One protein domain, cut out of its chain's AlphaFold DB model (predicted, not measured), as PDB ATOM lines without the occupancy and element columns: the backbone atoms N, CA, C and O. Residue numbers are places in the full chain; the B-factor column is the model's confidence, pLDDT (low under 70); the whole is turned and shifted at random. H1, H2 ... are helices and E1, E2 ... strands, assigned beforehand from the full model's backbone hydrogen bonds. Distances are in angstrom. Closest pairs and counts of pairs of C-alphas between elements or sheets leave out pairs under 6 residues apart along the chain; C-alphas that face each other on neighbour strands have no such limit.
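What this domain is: This is residues 135 to 227 of the 333 residues of an uncharacterized protein of Candidatus Peregrinibacteria bacterium GW2011_GWF2_38_29 (UniProt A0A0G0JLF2). A long, strongly twisted hairpin of E4 and E5, with the shorter E6 beside E5, makes the main sheet; a small sheet of E1, E2 and E3 sits near the start of E4, at the other end of the domain from the tip of the long hairpin. That tip, residues 181 to 186, sticks out, and after E6 the chain folds back in short pairings with E6 and E4 before a tail leads away to the short helix H1. The printed part has 93 residues, with six named strands and one named helix in the order E1 E2 E3 E4 E5 E6 H1; both sheets, E4 - E5 - E6 and E1 - E2 - E3, are antiparallel, and the class is mostly strand. The whole is compact, with a radius of gyration of the C-alphas of 13.6 A and spans of 38 by 32 by 25 A.

Where its parts are: E4, residues 166 to 180, measures 25.8 A from C-alpha 166 at (-36.536, -7.868, 57.127) to C-alpha 180, and bends by 104 degrees at residue 172. E5, residues 187 to 197, measures 27.5 A and bends by 64 degrees at residue 194. E6 is residues 202 to 206, 13.7 A. E1, residues 135 to 137, begins at C-alpha 135 at (-44.327, -17.163, 55.125); E2 is residues 140 to 145, 16.1 A, and E3 residues 148 to 150. H1, residues 224 to 227, ends at C-alpha 227 at (-61.050, -8.047, 45.734).

How they stand to each other: E4, E5 and E6 form a meander, each strand the antiparallel neighbour of the one before, as do E1, E2 and E3. In the hairpin of E4 and E5, N 177 and O 190 are 2.8 A apart, within hydrogen-bond range. In the hairpin of E5 and E6, N 195 and O 203 are 2.9 A apart. Residues 204 to 205 of E6 pair antiparallel with residues 212 to 213, and residues 176 to 177 of E4 with residues 218 to 219. The closest C-alphas of E3 and E4, those of Lys 148 and Lys 167, are 4.9 A apart. The pairing of E2 is staggered: residues 140 to 142 pair with E1, N 135 and O 142 at 2.7 A, and residues 143 to 145 with E3, N 143 and O 150 at 2.8 A. H1 is on neither sheet and is too short for an O i to N i+4 pair; its one O i to N i+3 pair is within range.

The domain as a whole: The two C-alphas farthest apart, those of Gly 146 and Gly 185, are 41.9 A apart. The printed part has no cut. The links from E3 to E4 and from E6 to H1 are long, with 15 and 17 residues. The mean pLDDT of the printed part is 70.2; residues 135 to 141, 170 to 188, 190 and 215 to 227 are under 70.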
ATOM      1  N   SER A 135     -43.762 -18.278  55.873       61.47
ATOM      2  CA  SER A 135     -44.327 -17.163  55.125       61.47
ATOM      3  C   SER A 135     -44.087 -17.294  53.624       61.47
ATOM      4  O   SER A 135     -42.948 -17.412  53.172       61.47
ATOM      5  N   LYS A 136     -45.155 -17.204  52.820       58.78
ATOM      6  CA  LYS A 136     -45.050 -17.132  51.354       58.78
ATOM      7  C   LYS A 136     -44.847 -15.689  50.903       58.78
ATOM      8  O   LYS A 136     -45.810 -14.944  50.722       58.78
ATOM      9  N   ILE A 137     -43.593 -15.299  50.709       63.41
ATOM     10  CA  ILE A 137     -43.219 -13.970  50.214       63.41
ATOM     11  C   ILE A 137     -42.708 -14.159  48.789       63.41
ATOM     12  O   ILE A 137     -41.895 -15.035  48.535       63.41
ATOM     13  N   GLY A 138     -43.216 -13.408  47.816       56.88
ATOM     14  CA  GLY A 138     -42.630 -13.411  46.473       56.88
ATOM     15  C   GLY A 138     -42.433 -14.744  45.765       56.88
ATOM     16  O   GLY A 138     -41.424 -14.946  45.102       56.88
ATOM     17  N   GLY A 139     -43.368 -15.680  45.936       58.38
ATOM     18  CA  GLY A 139     -43.272 -17.018  45.343       58.38
ATOM     19  C   GLY A 139     -42.305 -17.974  46.056       58.38
ATOM     20  O   GLY A 139     -42.304 -19.158  45.732       58.38
ATOM     21  N   GLY A 140     -41.543 -17.502  47.046       61.50
ATOM     22  CA  GLY A 140     -40.717 -18.318  47.938       61.50
ATOM     23  C   GLY A 140     -41.397 -18.586  49.283       61.50
ATOM     24  O   GLY A 140     -42.314 -17.867  49.684       61.50
ATOM     25  N   VAL A 141     -40.944 -19.626  49.984       67.06
ATOM     26  CA  VAL A 141     -41.342 -19.929  51.368       67.06
ATOM     27  C   VAL A 141     -40.183 -19.550  52.283       67.06
ATOM     28  O   VAL A 141     -39.071 -20.042  52.099       67.06
ATOM     29  N   TYR A 142     -40.451 -18.689  53.258       73.88
ATOM     30  CA  TYR A 142     -39.470 -18.159  54.198       73.88
ATOM     31  C   TYR A 142     -39.855 -18.525  55.614       73.88
ATOM     32  O   TYR A 142     -41.030 -18.476  55.964       73.88
ATOM     33  N   ARG A 143     -38.870 -18.862  56.441       77.50
ATOM     34  CA  ARG A 143     -39.099 -19.226  57.833       77.50
ATOM     35  C   ARG A 143     -38.685 -18.140  58.791       77.50
ATOM     36  O   ARG A 143     -37.574 -17.631  58.681       77.50
ATOM     37  N   ARG A 144     -39.539 -17.819  59.757       76.56
ATOM     38  CA  ARG A 144     -39.161 -16.907  60.834       76.56
ATOM     39  C   ARG A 144     -38.437 -17.674  61.938       76.56
ATOM     40  O   ARG A 144     -38.990 -18.603  62.520       76.56
ATOM     41  N   PHE A 145     -37.213 -17.263  62.249       74.75
ATOM     42  CA  PHE A 145     -36.477 -17.719  63.428       74.75
ATOM     43  C   PHE A 145     -36.126 -16.495  64.275       74.75
ATOM     44  O   PHE A 145     -35.377 -15.623  63.840       74.75
ATOM     45  N   GLY A 146     -36.701 -16.405  65.477       80.62
ATOM     46  CA  GLY A 146     -36.601 -15.201  66.303       80.62
ATOM     47  C   GLY A 146     -37.312 -14.007  65.658       80.62
ATOM     48  O   GLY A 146     -38.515 -14.049  65.388       80.62
ATOM     49  N   ASP A 147     -36.575 -12.930  65.418       74.81
ATOM     50  CA  ASP A 147     -37.059 -11.680  64.830       74.81
ATOM     51  C   ASP A 147     -36.696 -11.519  63.347       74.81
ATOM     52  O   ASP A 147     -36.841 -10.427  62.814       74.81
ATOM     53  N   LYS A 148     -36.227 -12.577  62.669       82.12
ATOM     54  CA  LYS A 148     -35.789 -12.516  61.265       82.12
ATOM     55  C   LYS A 148     -36.407 -13.617  60.419       82.12
ATOM     56  O   LYS A 148     -36.683 -14.713  60.910       82.12
ATOM     57  N   TYR A 149     -36.558 -13.333  59.128       82.69
ATOM     58  CA  TYR A 149     -36.961 -14.313  58.121       82.69
ATOM     59  C   TYR A 149     -35.744 -14.918  57.423       82.69
ATOM     60  O   TYR A 149     -34.750 -14.236  57.182       82.69
ATOM     61  N   TYR A 150     -35.844 -16.199  57.080       84.25
ATOM     62  CA  TYR A 150     -34.790 -16.996  56.470       84.25
ATOM     63  C   TYR A 150     -35.317 -17.731  55.244       84.25
ATOM     64  O   TYR A 150     -36.450 -18.212  55.250       84.25
ATOM     65  N   ASP A 151     -34.509 -17.832  54.198       83.50
ATOM     66  CA  ASP A 151     -34.846 -18.613  53.008       83.50
ATOM     67  C   ASP A 151     -34.620 -20.129  53.220       83.50
ATOM     68  O   ASP A 151     -34.263 -20.600  54.307       83.50
ATOM     69  N   ALA A 152     -34.817 -20.920  52.161       79.25
ATOM     70  CA  ALA A 152     -34.590 -22.366  52.190       79.25
ATOM     71  C   ALA A 152     -33.125 -22.758  52.488       79.25
ATOM     72  O   ALA A 152     -32.880 -23.843  53.019       79.25
ATOM     73  N   ASN A 153     -32.166 -21.877  52.193       85.31
ATOM     74  CA  ASN A 153     -30.738 -22.071  52.449       85.31
ATOM     75  C   ASN A 153     -30.318 -21.607  53.853       85.31
ATOM     76  O   ASN A 153     -29.147 -21.731  54.211       85.31
ATOM     77  N   ARG A 154     -31.269 -21.131  54.674       83.94
ATOM     78  CA  ARG A 154     -31.033 -20.510  55.989       83.94
ATOM     79  C   ARG A 154     -30.253 -19.200  55.903       83.94
ATOM     80  O   ARG A 154     -29.602 -18.804  56.871       83.94
ATOM     81  N   GLU A 155     -30.342 -18.511  54.777       88.50
ATOM     82  CA  GLU A 155     -29.834 -17.156  54.646       88.50
ATOM     83  C   GLU A 155     -30.891 -16.159  55.111       88.50
ATOM     84  O   GLU A 155     -32.085 -16.325  54.859       88.50
ATOM     85  N   VAL A 156     -30.451 -15.120  55.821       90.06
ATOM     86  CA  VAL A 156     -31.338 -14.053  56.295       90.06
ATOM     87  C   VAL A 156     -31.915 -13.313  55.094       90.06
ATOM     88  O   VAL A 156     -31.168 -12.833  54.239       90.06
ATOM     89  N   LEU A 157     -33.236 -13.170  55.075       87.75
ATOM     90  CA  LEU A 157     -33.955 -12.470  54.028       87.75
ATOM     91  C   LEU A 157     -33.611 -10.977  54.040       87.75
ATOM     92  O   LEU A 157     -33.783 -10.279  55.046       87.75
ATOM     93  N   LYS A 158     -33.149 -10.491  52.886       91.00
ATOM     94  CA  LYS A 158     -32.744  -9.104  52.666       91.00
ATOM     95  C   LYS A 158     -33.405  -8.532  51.422       91.00
ATOM     96  O   LYS A 158     -33.680  -9.254  50.468       91.00
ATOM     97  N   THR A 159     -33.609  -7.223  51.409       88.06
ATOM     98  CA  THR A 159     -34.057  -6.497  50.214       88.06
ATOM     99  C   THR A 159     -32.987  -6.530  49.121       88.06
ATOM    100  O   THR A 159     -31.808  -6.310  49.411       88.06
ATOM    101  N   ALA A 160     -33.382  -6.711  47.862       84.56
ATOM    102  CA  ALA A 160     -32.446  -6.893  46.749       84.56
ATOM    103  C   ALA A 160     -31.623  -5.637  46.392       84.56
ATOM    104  O   ALA A 160     -30.531  -5.754  45.844       84.56
ATOM    105  N   ASN A 161     -32.140  -4.435  46.669       86.25
ATOM    106  CA  ASN A 161     -31.506  -3.163  46.300       86.25
ATOM    107  C   ASN A 161     -30.722  -2.501  47.440       86.25
ATOM    108  O   ASN A 161     -29.658  -1.947  47.183       86.25
ATOM    109  N   THR A 162     -31.222  -2.539  48.677       88.69
ATOM    110  CA  THR A 162     -30.572  -1.879  49.825       88.69
ATOM    111  C   THR A 162     -29.890  -2.858  50.778       88.69
ATOM    112  O   THR A 162     -29.115  -2.443  51.634       88.69
ATOM    113  N   GLY A 163     -30.133  -4.166  50.632       91.62
ATOM    114  CA  GLY A 163     -29.581  -5.197  51.513       91.62
ATOM    115  C   GLY A 163     -30.109  -5.171  52.953       91.62
ATOM    116  O   GLY A 163     -29.565  -5.892  53.793       91.62
ATOM    117  N   LYS A 164     -31.149  -4.378  53.256       92.56
ATOM    118  CA  LYS A 164     -31.768  -4.318  54.585       92.56
ATOM    119  C   LYS A 164     -32.384  -5.658  54.965       92.56
ATOM    120  O   LYS A 164     -33.023  -6.313  54.143       92.56
ATOM    121  N   VAL A 165     -32.211  -6.040  56.226       92.25
ATOM    122  CA  VAL A 165     -32.772  -7.265  56.805       92.25
ATOM    123  C   VAL A 165     -34.223  -7.029  57.201       92.25
ATOM    124  O   VAL A 165     -34.529  -6.048  57.880       92.25
ATOM    125  N   ILE A 166     -35.109  -7.938  56.796       86.25
ATOM    126  CA  ILE A 166     -36.536  -7.868  57.127       86.25
ATOM    127  C   ILE A 166     -36.771  -8.486  58.509       86.25
ATOM    128  O   ILE A 166     -36.479  -9.665  58.727       86.25
ATOM    129  N   LYS A 167     -37.331  -7.680  59.415       83.00
ATOM    130  CA  LYS A 167     -37.657  -8.052  60.799       83.00
ATOM    131  C   LYS A 167     -39.117  -8.481  60.953       83.00
ATOM    132  O   LYS A 167     -39.428  -9.446  61.646       83.00
ATOM    133  N   HIS A 168     -40.034  -7.781  60.285       77.94
ATOM    134  CA  HIS A 168     -41.465  -8.077  60.347       77.94
ATOM    135  C   HIS A 168     -42.170  -7.771  59.024       77.94
ATOM    136  O   HIS A 168     -41.808  -6.814  58.342       77.94
ATOM    137  N   VAL A 169     -43.191  -8.560  58.682       71.88
ATOM    138  CA  VAL A 169     -44.020  -8.383  57.483       71.88
ATOM    139  C   VAL A 169     -45.476  -8.205  57.900       71.88
ATOM    140  O   VAL A 169     -46.020  -9.041  58.614       71.88
ATOM    141  N   PHE A 170     -46.131  -7.151  57.407       67.31
ATOM    142  CA  PHE A 170     -47.554  -6.925  57.656       67.31
ATOM    143  C   PHE A 170     -48.404  -7.649  56.606       67.31
ATOM    144  O   PHE A 170     -48.354  -7.340  55.411       67.31
ATOM    145  N   TRP A 171     -49.202  -8.628  57.039       57.16
ATOM    146  CA  TRP A 171     -49.944  -9.499  56.119       57.16
ATOM    147  C   TRP A 171     -51.245  -8.900  55.569       57.16
ATOM    148  O   TRP A 171     -51.728  -9.366  54.530       57.16
ATOM    149  N   GLY A 172     -51.759  -7.839  56.198       50.97
ATOM    150  CA  GLY A 172     -52.970  -7.117  55.787       50.97
ATOM    151  C   GLY A 172     -52.737  -5.850  54.957       50.97
ATOM    152  O   GLY A 172     -53.688  -5.329  54.377       50.97
ATOM    153  N   GLU A 173     -51.498  -5.359  54.857       56.59
ATOM    154  CA  GLU A 173     -51.195  -4.079  54.208       56.59
ATOM    155  C   GLU A 173     -50.488  -4.266  52.859       56.59
ATOM    156  O   GLU A 173     -49.347  -4.731  52.787       56.59
ATOM    157  N   TYR A 174     -51.160  -3.851  51.782       61.19
ATOM    158  CA  TYR A 174     -50.642  -3.916  50.415       61.19
ATOM    159  C   TYR A 174     -50.763  -2.563  49.720       61.19
ATOM    160  O   TYR A 174     -51.761  -1.858  49.878       61.19
ATOM    161  N   LYS A 175     -49.774  -2.237  48.891       66.88
ATOM    162  CA  LYS A 175     -49.818  -1.117  47.942       66.88
ATOM    163  C   LYS A 175     -49.380  -1.592  46.564       66.88
ATOM    164  O   LYS A 175     -48.717  -2.620  46.460       66.88
ATOM    165  N   HIS A 176     -49.750  -0.863  45.517       61.72
ATOM    166  CA  HIS A 176     -49.267  -1.139  44.170       61.72
ATOM    167  C   HIS A 176     -48.271  -0.053  43.768       61.72
ATOM    168  O   HIS A 176     -48.566   1.136  43.837       61.72
ATOM    169  N   TYR A 177     -47.072  -0.456  43.379       65.19
ATOM    170  CA  TYR A 177     -46.046   0.440  42.880       65.19
ATOM    171  C   TYR A 177     -46.115   0.491  41.365       65.19
ATOM    172  O   TYR A 177     -45.968  -0.542  40.718       65.19
ATOM    173  N   PHE A 178     -46.290   1.684  40.804       65.50
ATOM    174  CA  PHE A 178     -46.076   1.924  39.384       65.50
ATOM    175  C   PHE A 178     -44.764   2.685  39.218       65.50
ATOM    176  O   PHE A 178     -44.641   3.848  39.597       65.50
ATOM    177  N   CYS A 179     -43.762   2.021  38.647       60.91
ATOM    178  CA  CYS A 179     -42.531   2.676  38.236       60.91
ATOM    179  C   CYS A 179     -42.535   2.852  36.732       60.91
ATOM    180  O   CYS A 179     -42.696   1.877  36.005       60.91
ATOM    181  N   ARG A 180     -42.220   4.053  36.261       55.75
ATOM    182  CA  ARG A 180     -41.706   4.218  34.906       55.75
ATOM    183  C   ARG A 180     -40.191   4.212  34.993       55.75
ATOM    184  O   ARG A 180     -39.610   5.132  35.571       55.75
ATOM    185  N   ASP A 181     -39.556   3.169  34.473       51.47
ATOM    186  CA  ASP A 181     -38.100   3.157  34.383       51.47
ATOM    187  C   ASP A 181     -37.679   4.273  33.419       51.47
ATOM    188  O   ASP A 181     -37.941   4.214  32.216       51.47
ATOM    189  N   ALA A 182     -37.051   5.320  33.955       46.44
ATOM    190  CA  ALA A 182     -36.624   6.481  33.180       46.44
ATOM    191  C   ALA A 182     -35.583   6.134  32.101       46.44
ATOM    192  O   ALA A 182     -35.401   6.909  31.166       46.44
ATOM    193  N   SER A 183     -34.906   4.987  32.222       46.12
ATOM    194  CA  SER A 183     -33.885   4.528  31.279       46.12
ATOM    195  C   SER A 183     -34.438   3.624  30.170       46.12
ATOM    196  O   SER A 183     -33.933   3.670  29.050       46.12
ATOM    197  N   ALA A 184     -35.495   2.855  30.450       50.75
ATOM    198  CA  ALA A 184     -36.087   1.900  29.508       50.75
ATOM    199  C   ALA A 184     -37.420   2.375  28.900       50.75
ATOM    200  O   ALA A 184     -37.880   1.826  27.902       50.75
ATOM    201  N   GLY A 185     -38.060   3.390  29.492       49.22
ATOM    202  CA  GLY A 185     -39.380   3.875  29.079       49.22
ATOM    203  C   GLY A 185     -40.527   2.899  29.367       49.22
ATOM    204  O   GLY A 185     -41.673   3.208  29.034       49.22
ATOM    205  N   GLU A 186     -40.237   1.755  29.990       49.09
ATOM    206  CA  GLU A 186     -41.218   0.739  30.353       49.09
ATOM    207  C   GLU A 186     -41.845   1.053  31.715       49.09
ATOM    208  O   GLU A 186     -41.165   1.395  32.688       49.09
ATOM    209  N   GLU A 187     -43.171   0.962  31.763       59.66
ATOM    210  CA  GLU A 187     -43.938   1.004  33.001       59.66
ATOM    211  C   GLU A 187     -43.977  -0.404  33.590       59.66
ATOM    212  O   GLU A 187     -44.427  -1.353  32.946       59.66
ATOM    213  N   PHE A 188     -43.489  -0.538  34.817       64.25
ATOM    214  CA  PHE A 188     -43.531  -1.770  35.582       64.25
ATOM    215  C   PHE A 188     -44.397  -1.564  36.824       64.25
ATOM    216  O   PHE A 188     -44.175  -0.635  37.605       64.25
ATOM    217  N   GLY A 189     -45.400  -2.428  36.972       70.19
ATOM    218  CA  GLY A 189     -46.301  -2.476  38.116       70.19
ATOM    219  C   GLY A 189     -45.941  -3.637  39.035       70.19
ATOM    220  O   GLY A 189     -45.769  -4.760  38.563       70.19
ATOM    221  N   GLU A 190     -45.850  -3.391  40.337       69.94
ATOM    222  CA  GLU A 190     -45.585  -4.438  41.320       69.94
ATOM    223  C   GLU A 190     -46.390  -4.252  42.605       69.94
ATOM    224  O   GLU A 190     -46.545  -3.150  43.120       69.94
ATOM    225  N   TRP A 191     -46.883  -5.356  43.166       71.88
ATOM    226  CA  TRP A 191     -47.493  -5.348  44.491       71.88
ATOM    227  C   TRP A 191     -46.434  -5.309  45.576       71.88
ATOM    228  O   TRP A 191     -45.525  -6.137  45.587       71.88
ATOM    229  N   CYS A 192     -46.609  -4.404  46.526       74.06
ATOM    230  CA  CYS A 192     -45.720  -4.223  47.654       74.06
ATOM    231  C   CYS A 192     -46.409  -4.560  48.977       74.06
ATOM    232  O   CYS A 192     -47.609  -4.328  49.139       74.06
ATOM    233  N   ARG A 193     -45.627  -5.052  49.941       77.44
ATOM    234  CA  ARG A 193     -46.030  -5.241  51.343       77.44
ATOM    235  C   ARG A 193     -45.281  -4.281  52.244       77.44
ATOM    236  O   ARG A 193     -44.100  -4.027  52.002       77.44
ATOM    237  N   ARG A 194     -45.936  -3.822  53.308       78.75
ATOM    238  CA  ARG A 194     -45.249  -3.091  54.373       78.75
ATOM    239  C   ARG A 194     -44.416  -4.049  55.215       78.75
ATOM    240  O   ARG A 194     -44.845  -5.167  55.515       78.75
ATOM    241  N   VAL A 195     -43.237  -3.588  55.608       80.06
ATOM    242  CA  VAL A 195     -42.311  -4.307  56.481       80.06
ATOM    243  C   VAL A 195     -41.682  -3.373  57.505       80.06
ATOM    244  O   VAL A 195     -41.603  -2.165  57.284       80.06
ATOM    245  N   ILE A 196     -41.207  -3.965  58.600       82.69
ATOM    246  CA  ILE A 196     -40.246  -3.347  59.520       82.69
ATOM    247  C   ILE A 196     -38.889  -4.004  59.275       82.69
ATOM    248  O   ILE A 196     -38.800  -5.233  59.160       82.69
ATOM    249  N   PHE A 197     -37.838  -3.197  59.190       89.62
ATOM    250  CA  PHE A 197     -36.462  -3.654  59.033       89.62
ATOM    251  C   PHE A 197     -35.754  -3.826  60.386       89.62
ATOM    252  O   PHE A 197     -36.270  -3.456  61.438       89.62
ATOM    253  N   GLU A 198     -34.561  -4.425  60.380       90.75
ATOM    254  CA  GLU A 198     -33.755  -4.621  61.598       90.75
ATOM    255  C   GLU A 198     -33.358  -3.304  62.288       90.75
ATOM    256  O   GLU A 198     -33.218  -3.277  63.507       90.75
ATOM    257  N   ASP A 199     -33.233  -2.211  61.534       90.31
ATOM    258  CA  ASP A 199     -32.973  -0.861  62.052       90.31
ATOM    259  C   ASP A 199     -34.243  -0.146  62.563       90.31
ATOM    260  O   ASP A 199     -34.219   1.064  62.780       90.31
ATOM    261  N   ASP A 200     -35.350  -0.883  62.718       86.31
ATOM    262  CA  ASP A 200     -36.688  -0.400  63.080       86.31
ATOM    263  C   ASP A 200     -37.287   0.624  62.096       86.31
ATOM    264  O   ASP A 200     -38.353   1.186  62.352       86.31
ATOM    265  N   SER A 201     -36.656   0.836  60.932       88.38
ATOM    266  CA  SER A 201     -37.257   1.626  59.862       88.38
ATOM    267  C   SER A 201     -38.399   0.858  59.198       88.38
ATOM    268  O   SER A 201     -38.378  -0.369  59.068       88.38
ATOM    269  N   GLU A 202     -39.420   1.594  58.772       84.94
ATOM    270  CA  GLU A 202     -40.526   1.043  58.002       84.94
ATOM    271  C   GLU A 202     -40.287   1.238  56.507       84.94
ATOM    272  O   GLU A 202     -39.757   2.263  56.071       84.94
ATOM    273  N   GLY A 203     -40.738   0.281  55.703       85.12
ATOM    274  CA  GLY A 203     -40.698   0.419  54.255       85.12
ATOM    275  C   GLY A 203     -41.652  -0.513  53.539       85.12
ATOM    276  O   GLY A 203     -42.441  -1.236  54.149       85.12
ATOM    277  N   TRP A 204     -41.579  -0.474  52.214       86.56
ATOM    278  CA  TRP A 204     -42.390  -1.303  51.335       86.56
ATOM    279  C   TRP A 204     -41.484  -2.172  50.485       86.56
ATOM    280  O   TRP A 204     -40.565  -1.658  49.855       86.56
ATOM    281  N   ILE A 205     -41.743  -3.476  50.446       82.94
ATOM    282  CA  ILE A 205     -41.000  -4.401  49.588       82.94
ATOM    283  C   ILE A 205     -41.880  -4.900  48.457       82.94
ATOM    284  O   ILE A 205     -43.031  -5.270  48.690       82.94
ATOM    285  N   GLY A 206     -41.341  -4.931  47.244       79.88
ATOM    286  CA  GLY A 206     -41.968  -5.596  46.110       79.88
ATOM    287  C   GLY A 206     -42.072  -7.096  46.344       79.88
ATOM    288  O   GLY A 206     -41.119  -7.733  46.795       79.88
ATOM    289  N   LEU A 207     -43.235  -7.668  46.051       74.50
ATOM    290  CA  LEU A 207     -43.462  -9.092  46.203       74.50
ATOM    291  C   LEU A 207     -42.636  -9.904  45.215       74.50
ATOM    292  O   LEU A 207     -42.061 -10.896  45.608       74.50
ATOM    293  N   GLN A 208     -42.553  -9.523  43.951       71.50
ATOM    294  CA  GLN A 208     -41.823 -10.290  42.941       71.50
ATOM    295  C   GLN A 208     -40.316 -10.026  42.984       71.50
ATOM    296  O   GLN A 208     -39.522 -10.930  42.742       71.50
ATOM    297  N   THR A 209     -39.915  -8.790  43.272       75.06
ATOM    298  CA  THR A 209     -38.534  -8.324  43.127       75.06
ATOM    299  C   THR A 209     -37.771  -8.248  44.441       75.06
ATOM    300  O   THR A 209     -36.547  -8.130  44.410       75.06
ATOM    301  N   PHE A 210     -38.462  -8.264  45.588       79.88
ATOM    302  CA  PHE A 210     -37.886  -7.995  46.910       79.88
ATOM    303  C   PHE A 210     -37.129  -6.659  47.001       79.88
ATOM    304  O   PHE A 210     -36.278  -6.473  47.874       79.88
ATOM    305  N   LYS A 211     -37.407  -5.708  46.104       82.81
ATOM    306  CA  LYS A 211     -36.826  -4.364  46.168       82.81
ATOM    307  C   LYS A 211     -37.573  -3.521  47.196       82.81
ATOM    308  O   LYS A 211     -38.793  -3.600  47.285       82.81
ATOM    309  N   GLU A 212     -36.838  -2.715  47.953       85.25
ATOM    310  CA  GLU A 212     -37.392  -1.644  48.781       85.25
ATOM    311  C   GLU A 212     -37.884  -0.502  47.882       85.25
ATOM    312  O   GLU A 212     -37.164  -0.065  46.978       85.25
ATOM    313  N   TYR A 213     -39.094  -0.016  48.146       79.12
ATOM    314  CA  TYR A 213     -39.749   1.073  47.430       79.12
ATOM    315  C   TYR A 213     -40.082   2.225  48.375       79.12
ATOM    316  O   TYR A 213     -40.544   2.017  49.500       79.12
ATOM    317  N   ASP A 214     -39.882   3.453  47.890       70.06
ATOM    318  CA  ASP A 214     -40.276   4.657  48.618       70.06
ATOM    319  C   ASP A 214     -41.803   4.800  48.620       70.06
ATOM    320  O   ASP A 214     -42.461   4.803  47.575       70.06
ATOM    321  N   SER A 215     -42.344   4.986  49.822       63.69
ATOM    322  CA  SER A 215     -43.742   5.308  50.082       63.69
ATOM    323  C   SER A 215     -44.299   6.464  49.241       63.69
ATOM    324  O   SER A 215     -45.473   6.414  48.877       63.69
ATOM    325  N   ASN A 216     -43.472   7.452  48.877       63.41
ATOM    326  CA  ASN A 216     -43.884   8.632  48.107       63.41
ATOM    327  C   ASN A 216     -44.228   8.336  46.639       63.41
ATOM    328  O   ASN A 216     -44.792   9.188  45.957       63.41
ATOM    329  N   ARG A 217     -43.849   7.159  46.132       58.41
ATOM    330  CA  ARG A 217     -44.068   6.731  44.741       58.41
ATOM    331  C   ARG A 217     -45.005   5.523  44.629       58.41
ATOM    332  O   ARG A 217     -45.122   4.929  43.563       58.41
ATOM    333  N   LEU A 218     -45.645   5.134  45.730       55.81
ATOM    334  CA  LEU A 218     -46.660   4.084  45.746       55.81
ATOM    335  C   LEU A 218     -48.036   4.699  45.510       55.81
ATOM    336  O   LEU A 218     -48.520   5.459  46.352       55.81
ATOM    337  N   ASP A 219     -48.700   4.300  44.430       55.34
ATOM    338  CA  ASP A 219     -50.103   4.638  44.236       55.34
ATOM    339  C   ASP A 219     -50.987   3.704  45.070       55.34
ATOM    340  O   ASP A 219     -50.852   2.473  45.080       55.34
ATOM    341  N   VAL A 220     -51.943   4.291  45.787       43.53
ATOM    342  CA  VAL A 220     -52.982   3.519  46.467       43.53
ATOM    343  C   VAL A 220     -54.024   3.151  45.423       43.53
ATOM    344  O   VAL A 220     -54.958   3.905  45.169       43.53
ATOM    345  N   VAL A 221     -53.880   1.978  44.807       41.03
ATOM    346  CA  VAL A 221     -54.995   1.386  44.068       41.03
ATOM    347  C   VAL A 221     -56.057   0.998  45.107       41.03
ATOM    348  O   VAL A 221     -55.757   0.175  45.979       41.03
ATOM    349  N   PRO A 222     -57.276   1.577  45.073       36.62
ATOM    350  CA  PRO A 222     -58.312   1.267  46.051       36.62
ATOM    351  C   PRO A 222     -58.582  -0.239  46.068       36.62
ATOM    352  O   PRO A 222     -58.695  -0.865  45.014       36.62
ATOM    353  N   ALA A 223     -58.707  -0.813  47.267       34.72
ATOM    354  CA  ALA A 223     -58.754  -2.250  47.562       34.72
ATOM    355  C   ALA A 223     -59.766  -3.104  46.750       34.72
ATOM    356  O   ALA A 223     -59.729  -4.333  46.812       34.72
ATOM    357  N   MET A 224     -60.654  -2.494  45.961       31.00
ATOM    358  CA  MET A 224     -61.715  -3.165  45.206       31.00
ATOM    359  C   MET A 224     -61.266  -3.818  43.888       31.00
ATOM    360  O   MET A 224     -61.848  -4.832  43.507       31.00
ATOM    361  N   SER A 225     -60.213  -3.333  43.214       30.62
ATOM    362  CA  SER A 225     -59.675  -4.028  42.024       30.62
ATOM    363  C   SER A 225     -59.010  -5.365  42.393       30.62
ATOM    364  O   SER A 225     -59.089  -6.338  41.642       30.62
ATOM    365  N   ASN A 226     -58.446  -5.435  43.603       37.75
ATOM    366  CA  ASN A 226     -57.843  -6.634  44.179       37.75
ATOM    367  C   ASN A 226     -58.839  -7.608  44.792       37.75
ATOM    368  O   ASN A 226     -58.582  -8.806  44.739       37.75
ATOM    369  N   GLY A 227     -59.971  -7.142  45.326       32.97
ATOM    370  CA  GLY A 227     -61.050  -8.047  45.734       32.97
ATOM    371  C   GLY A 227     -61.483  -8.947  44.572       32.97
ATOM    372  O   GLY A 227     -61.576 -10.161  44.735       32.97
TER     373      GLY A 227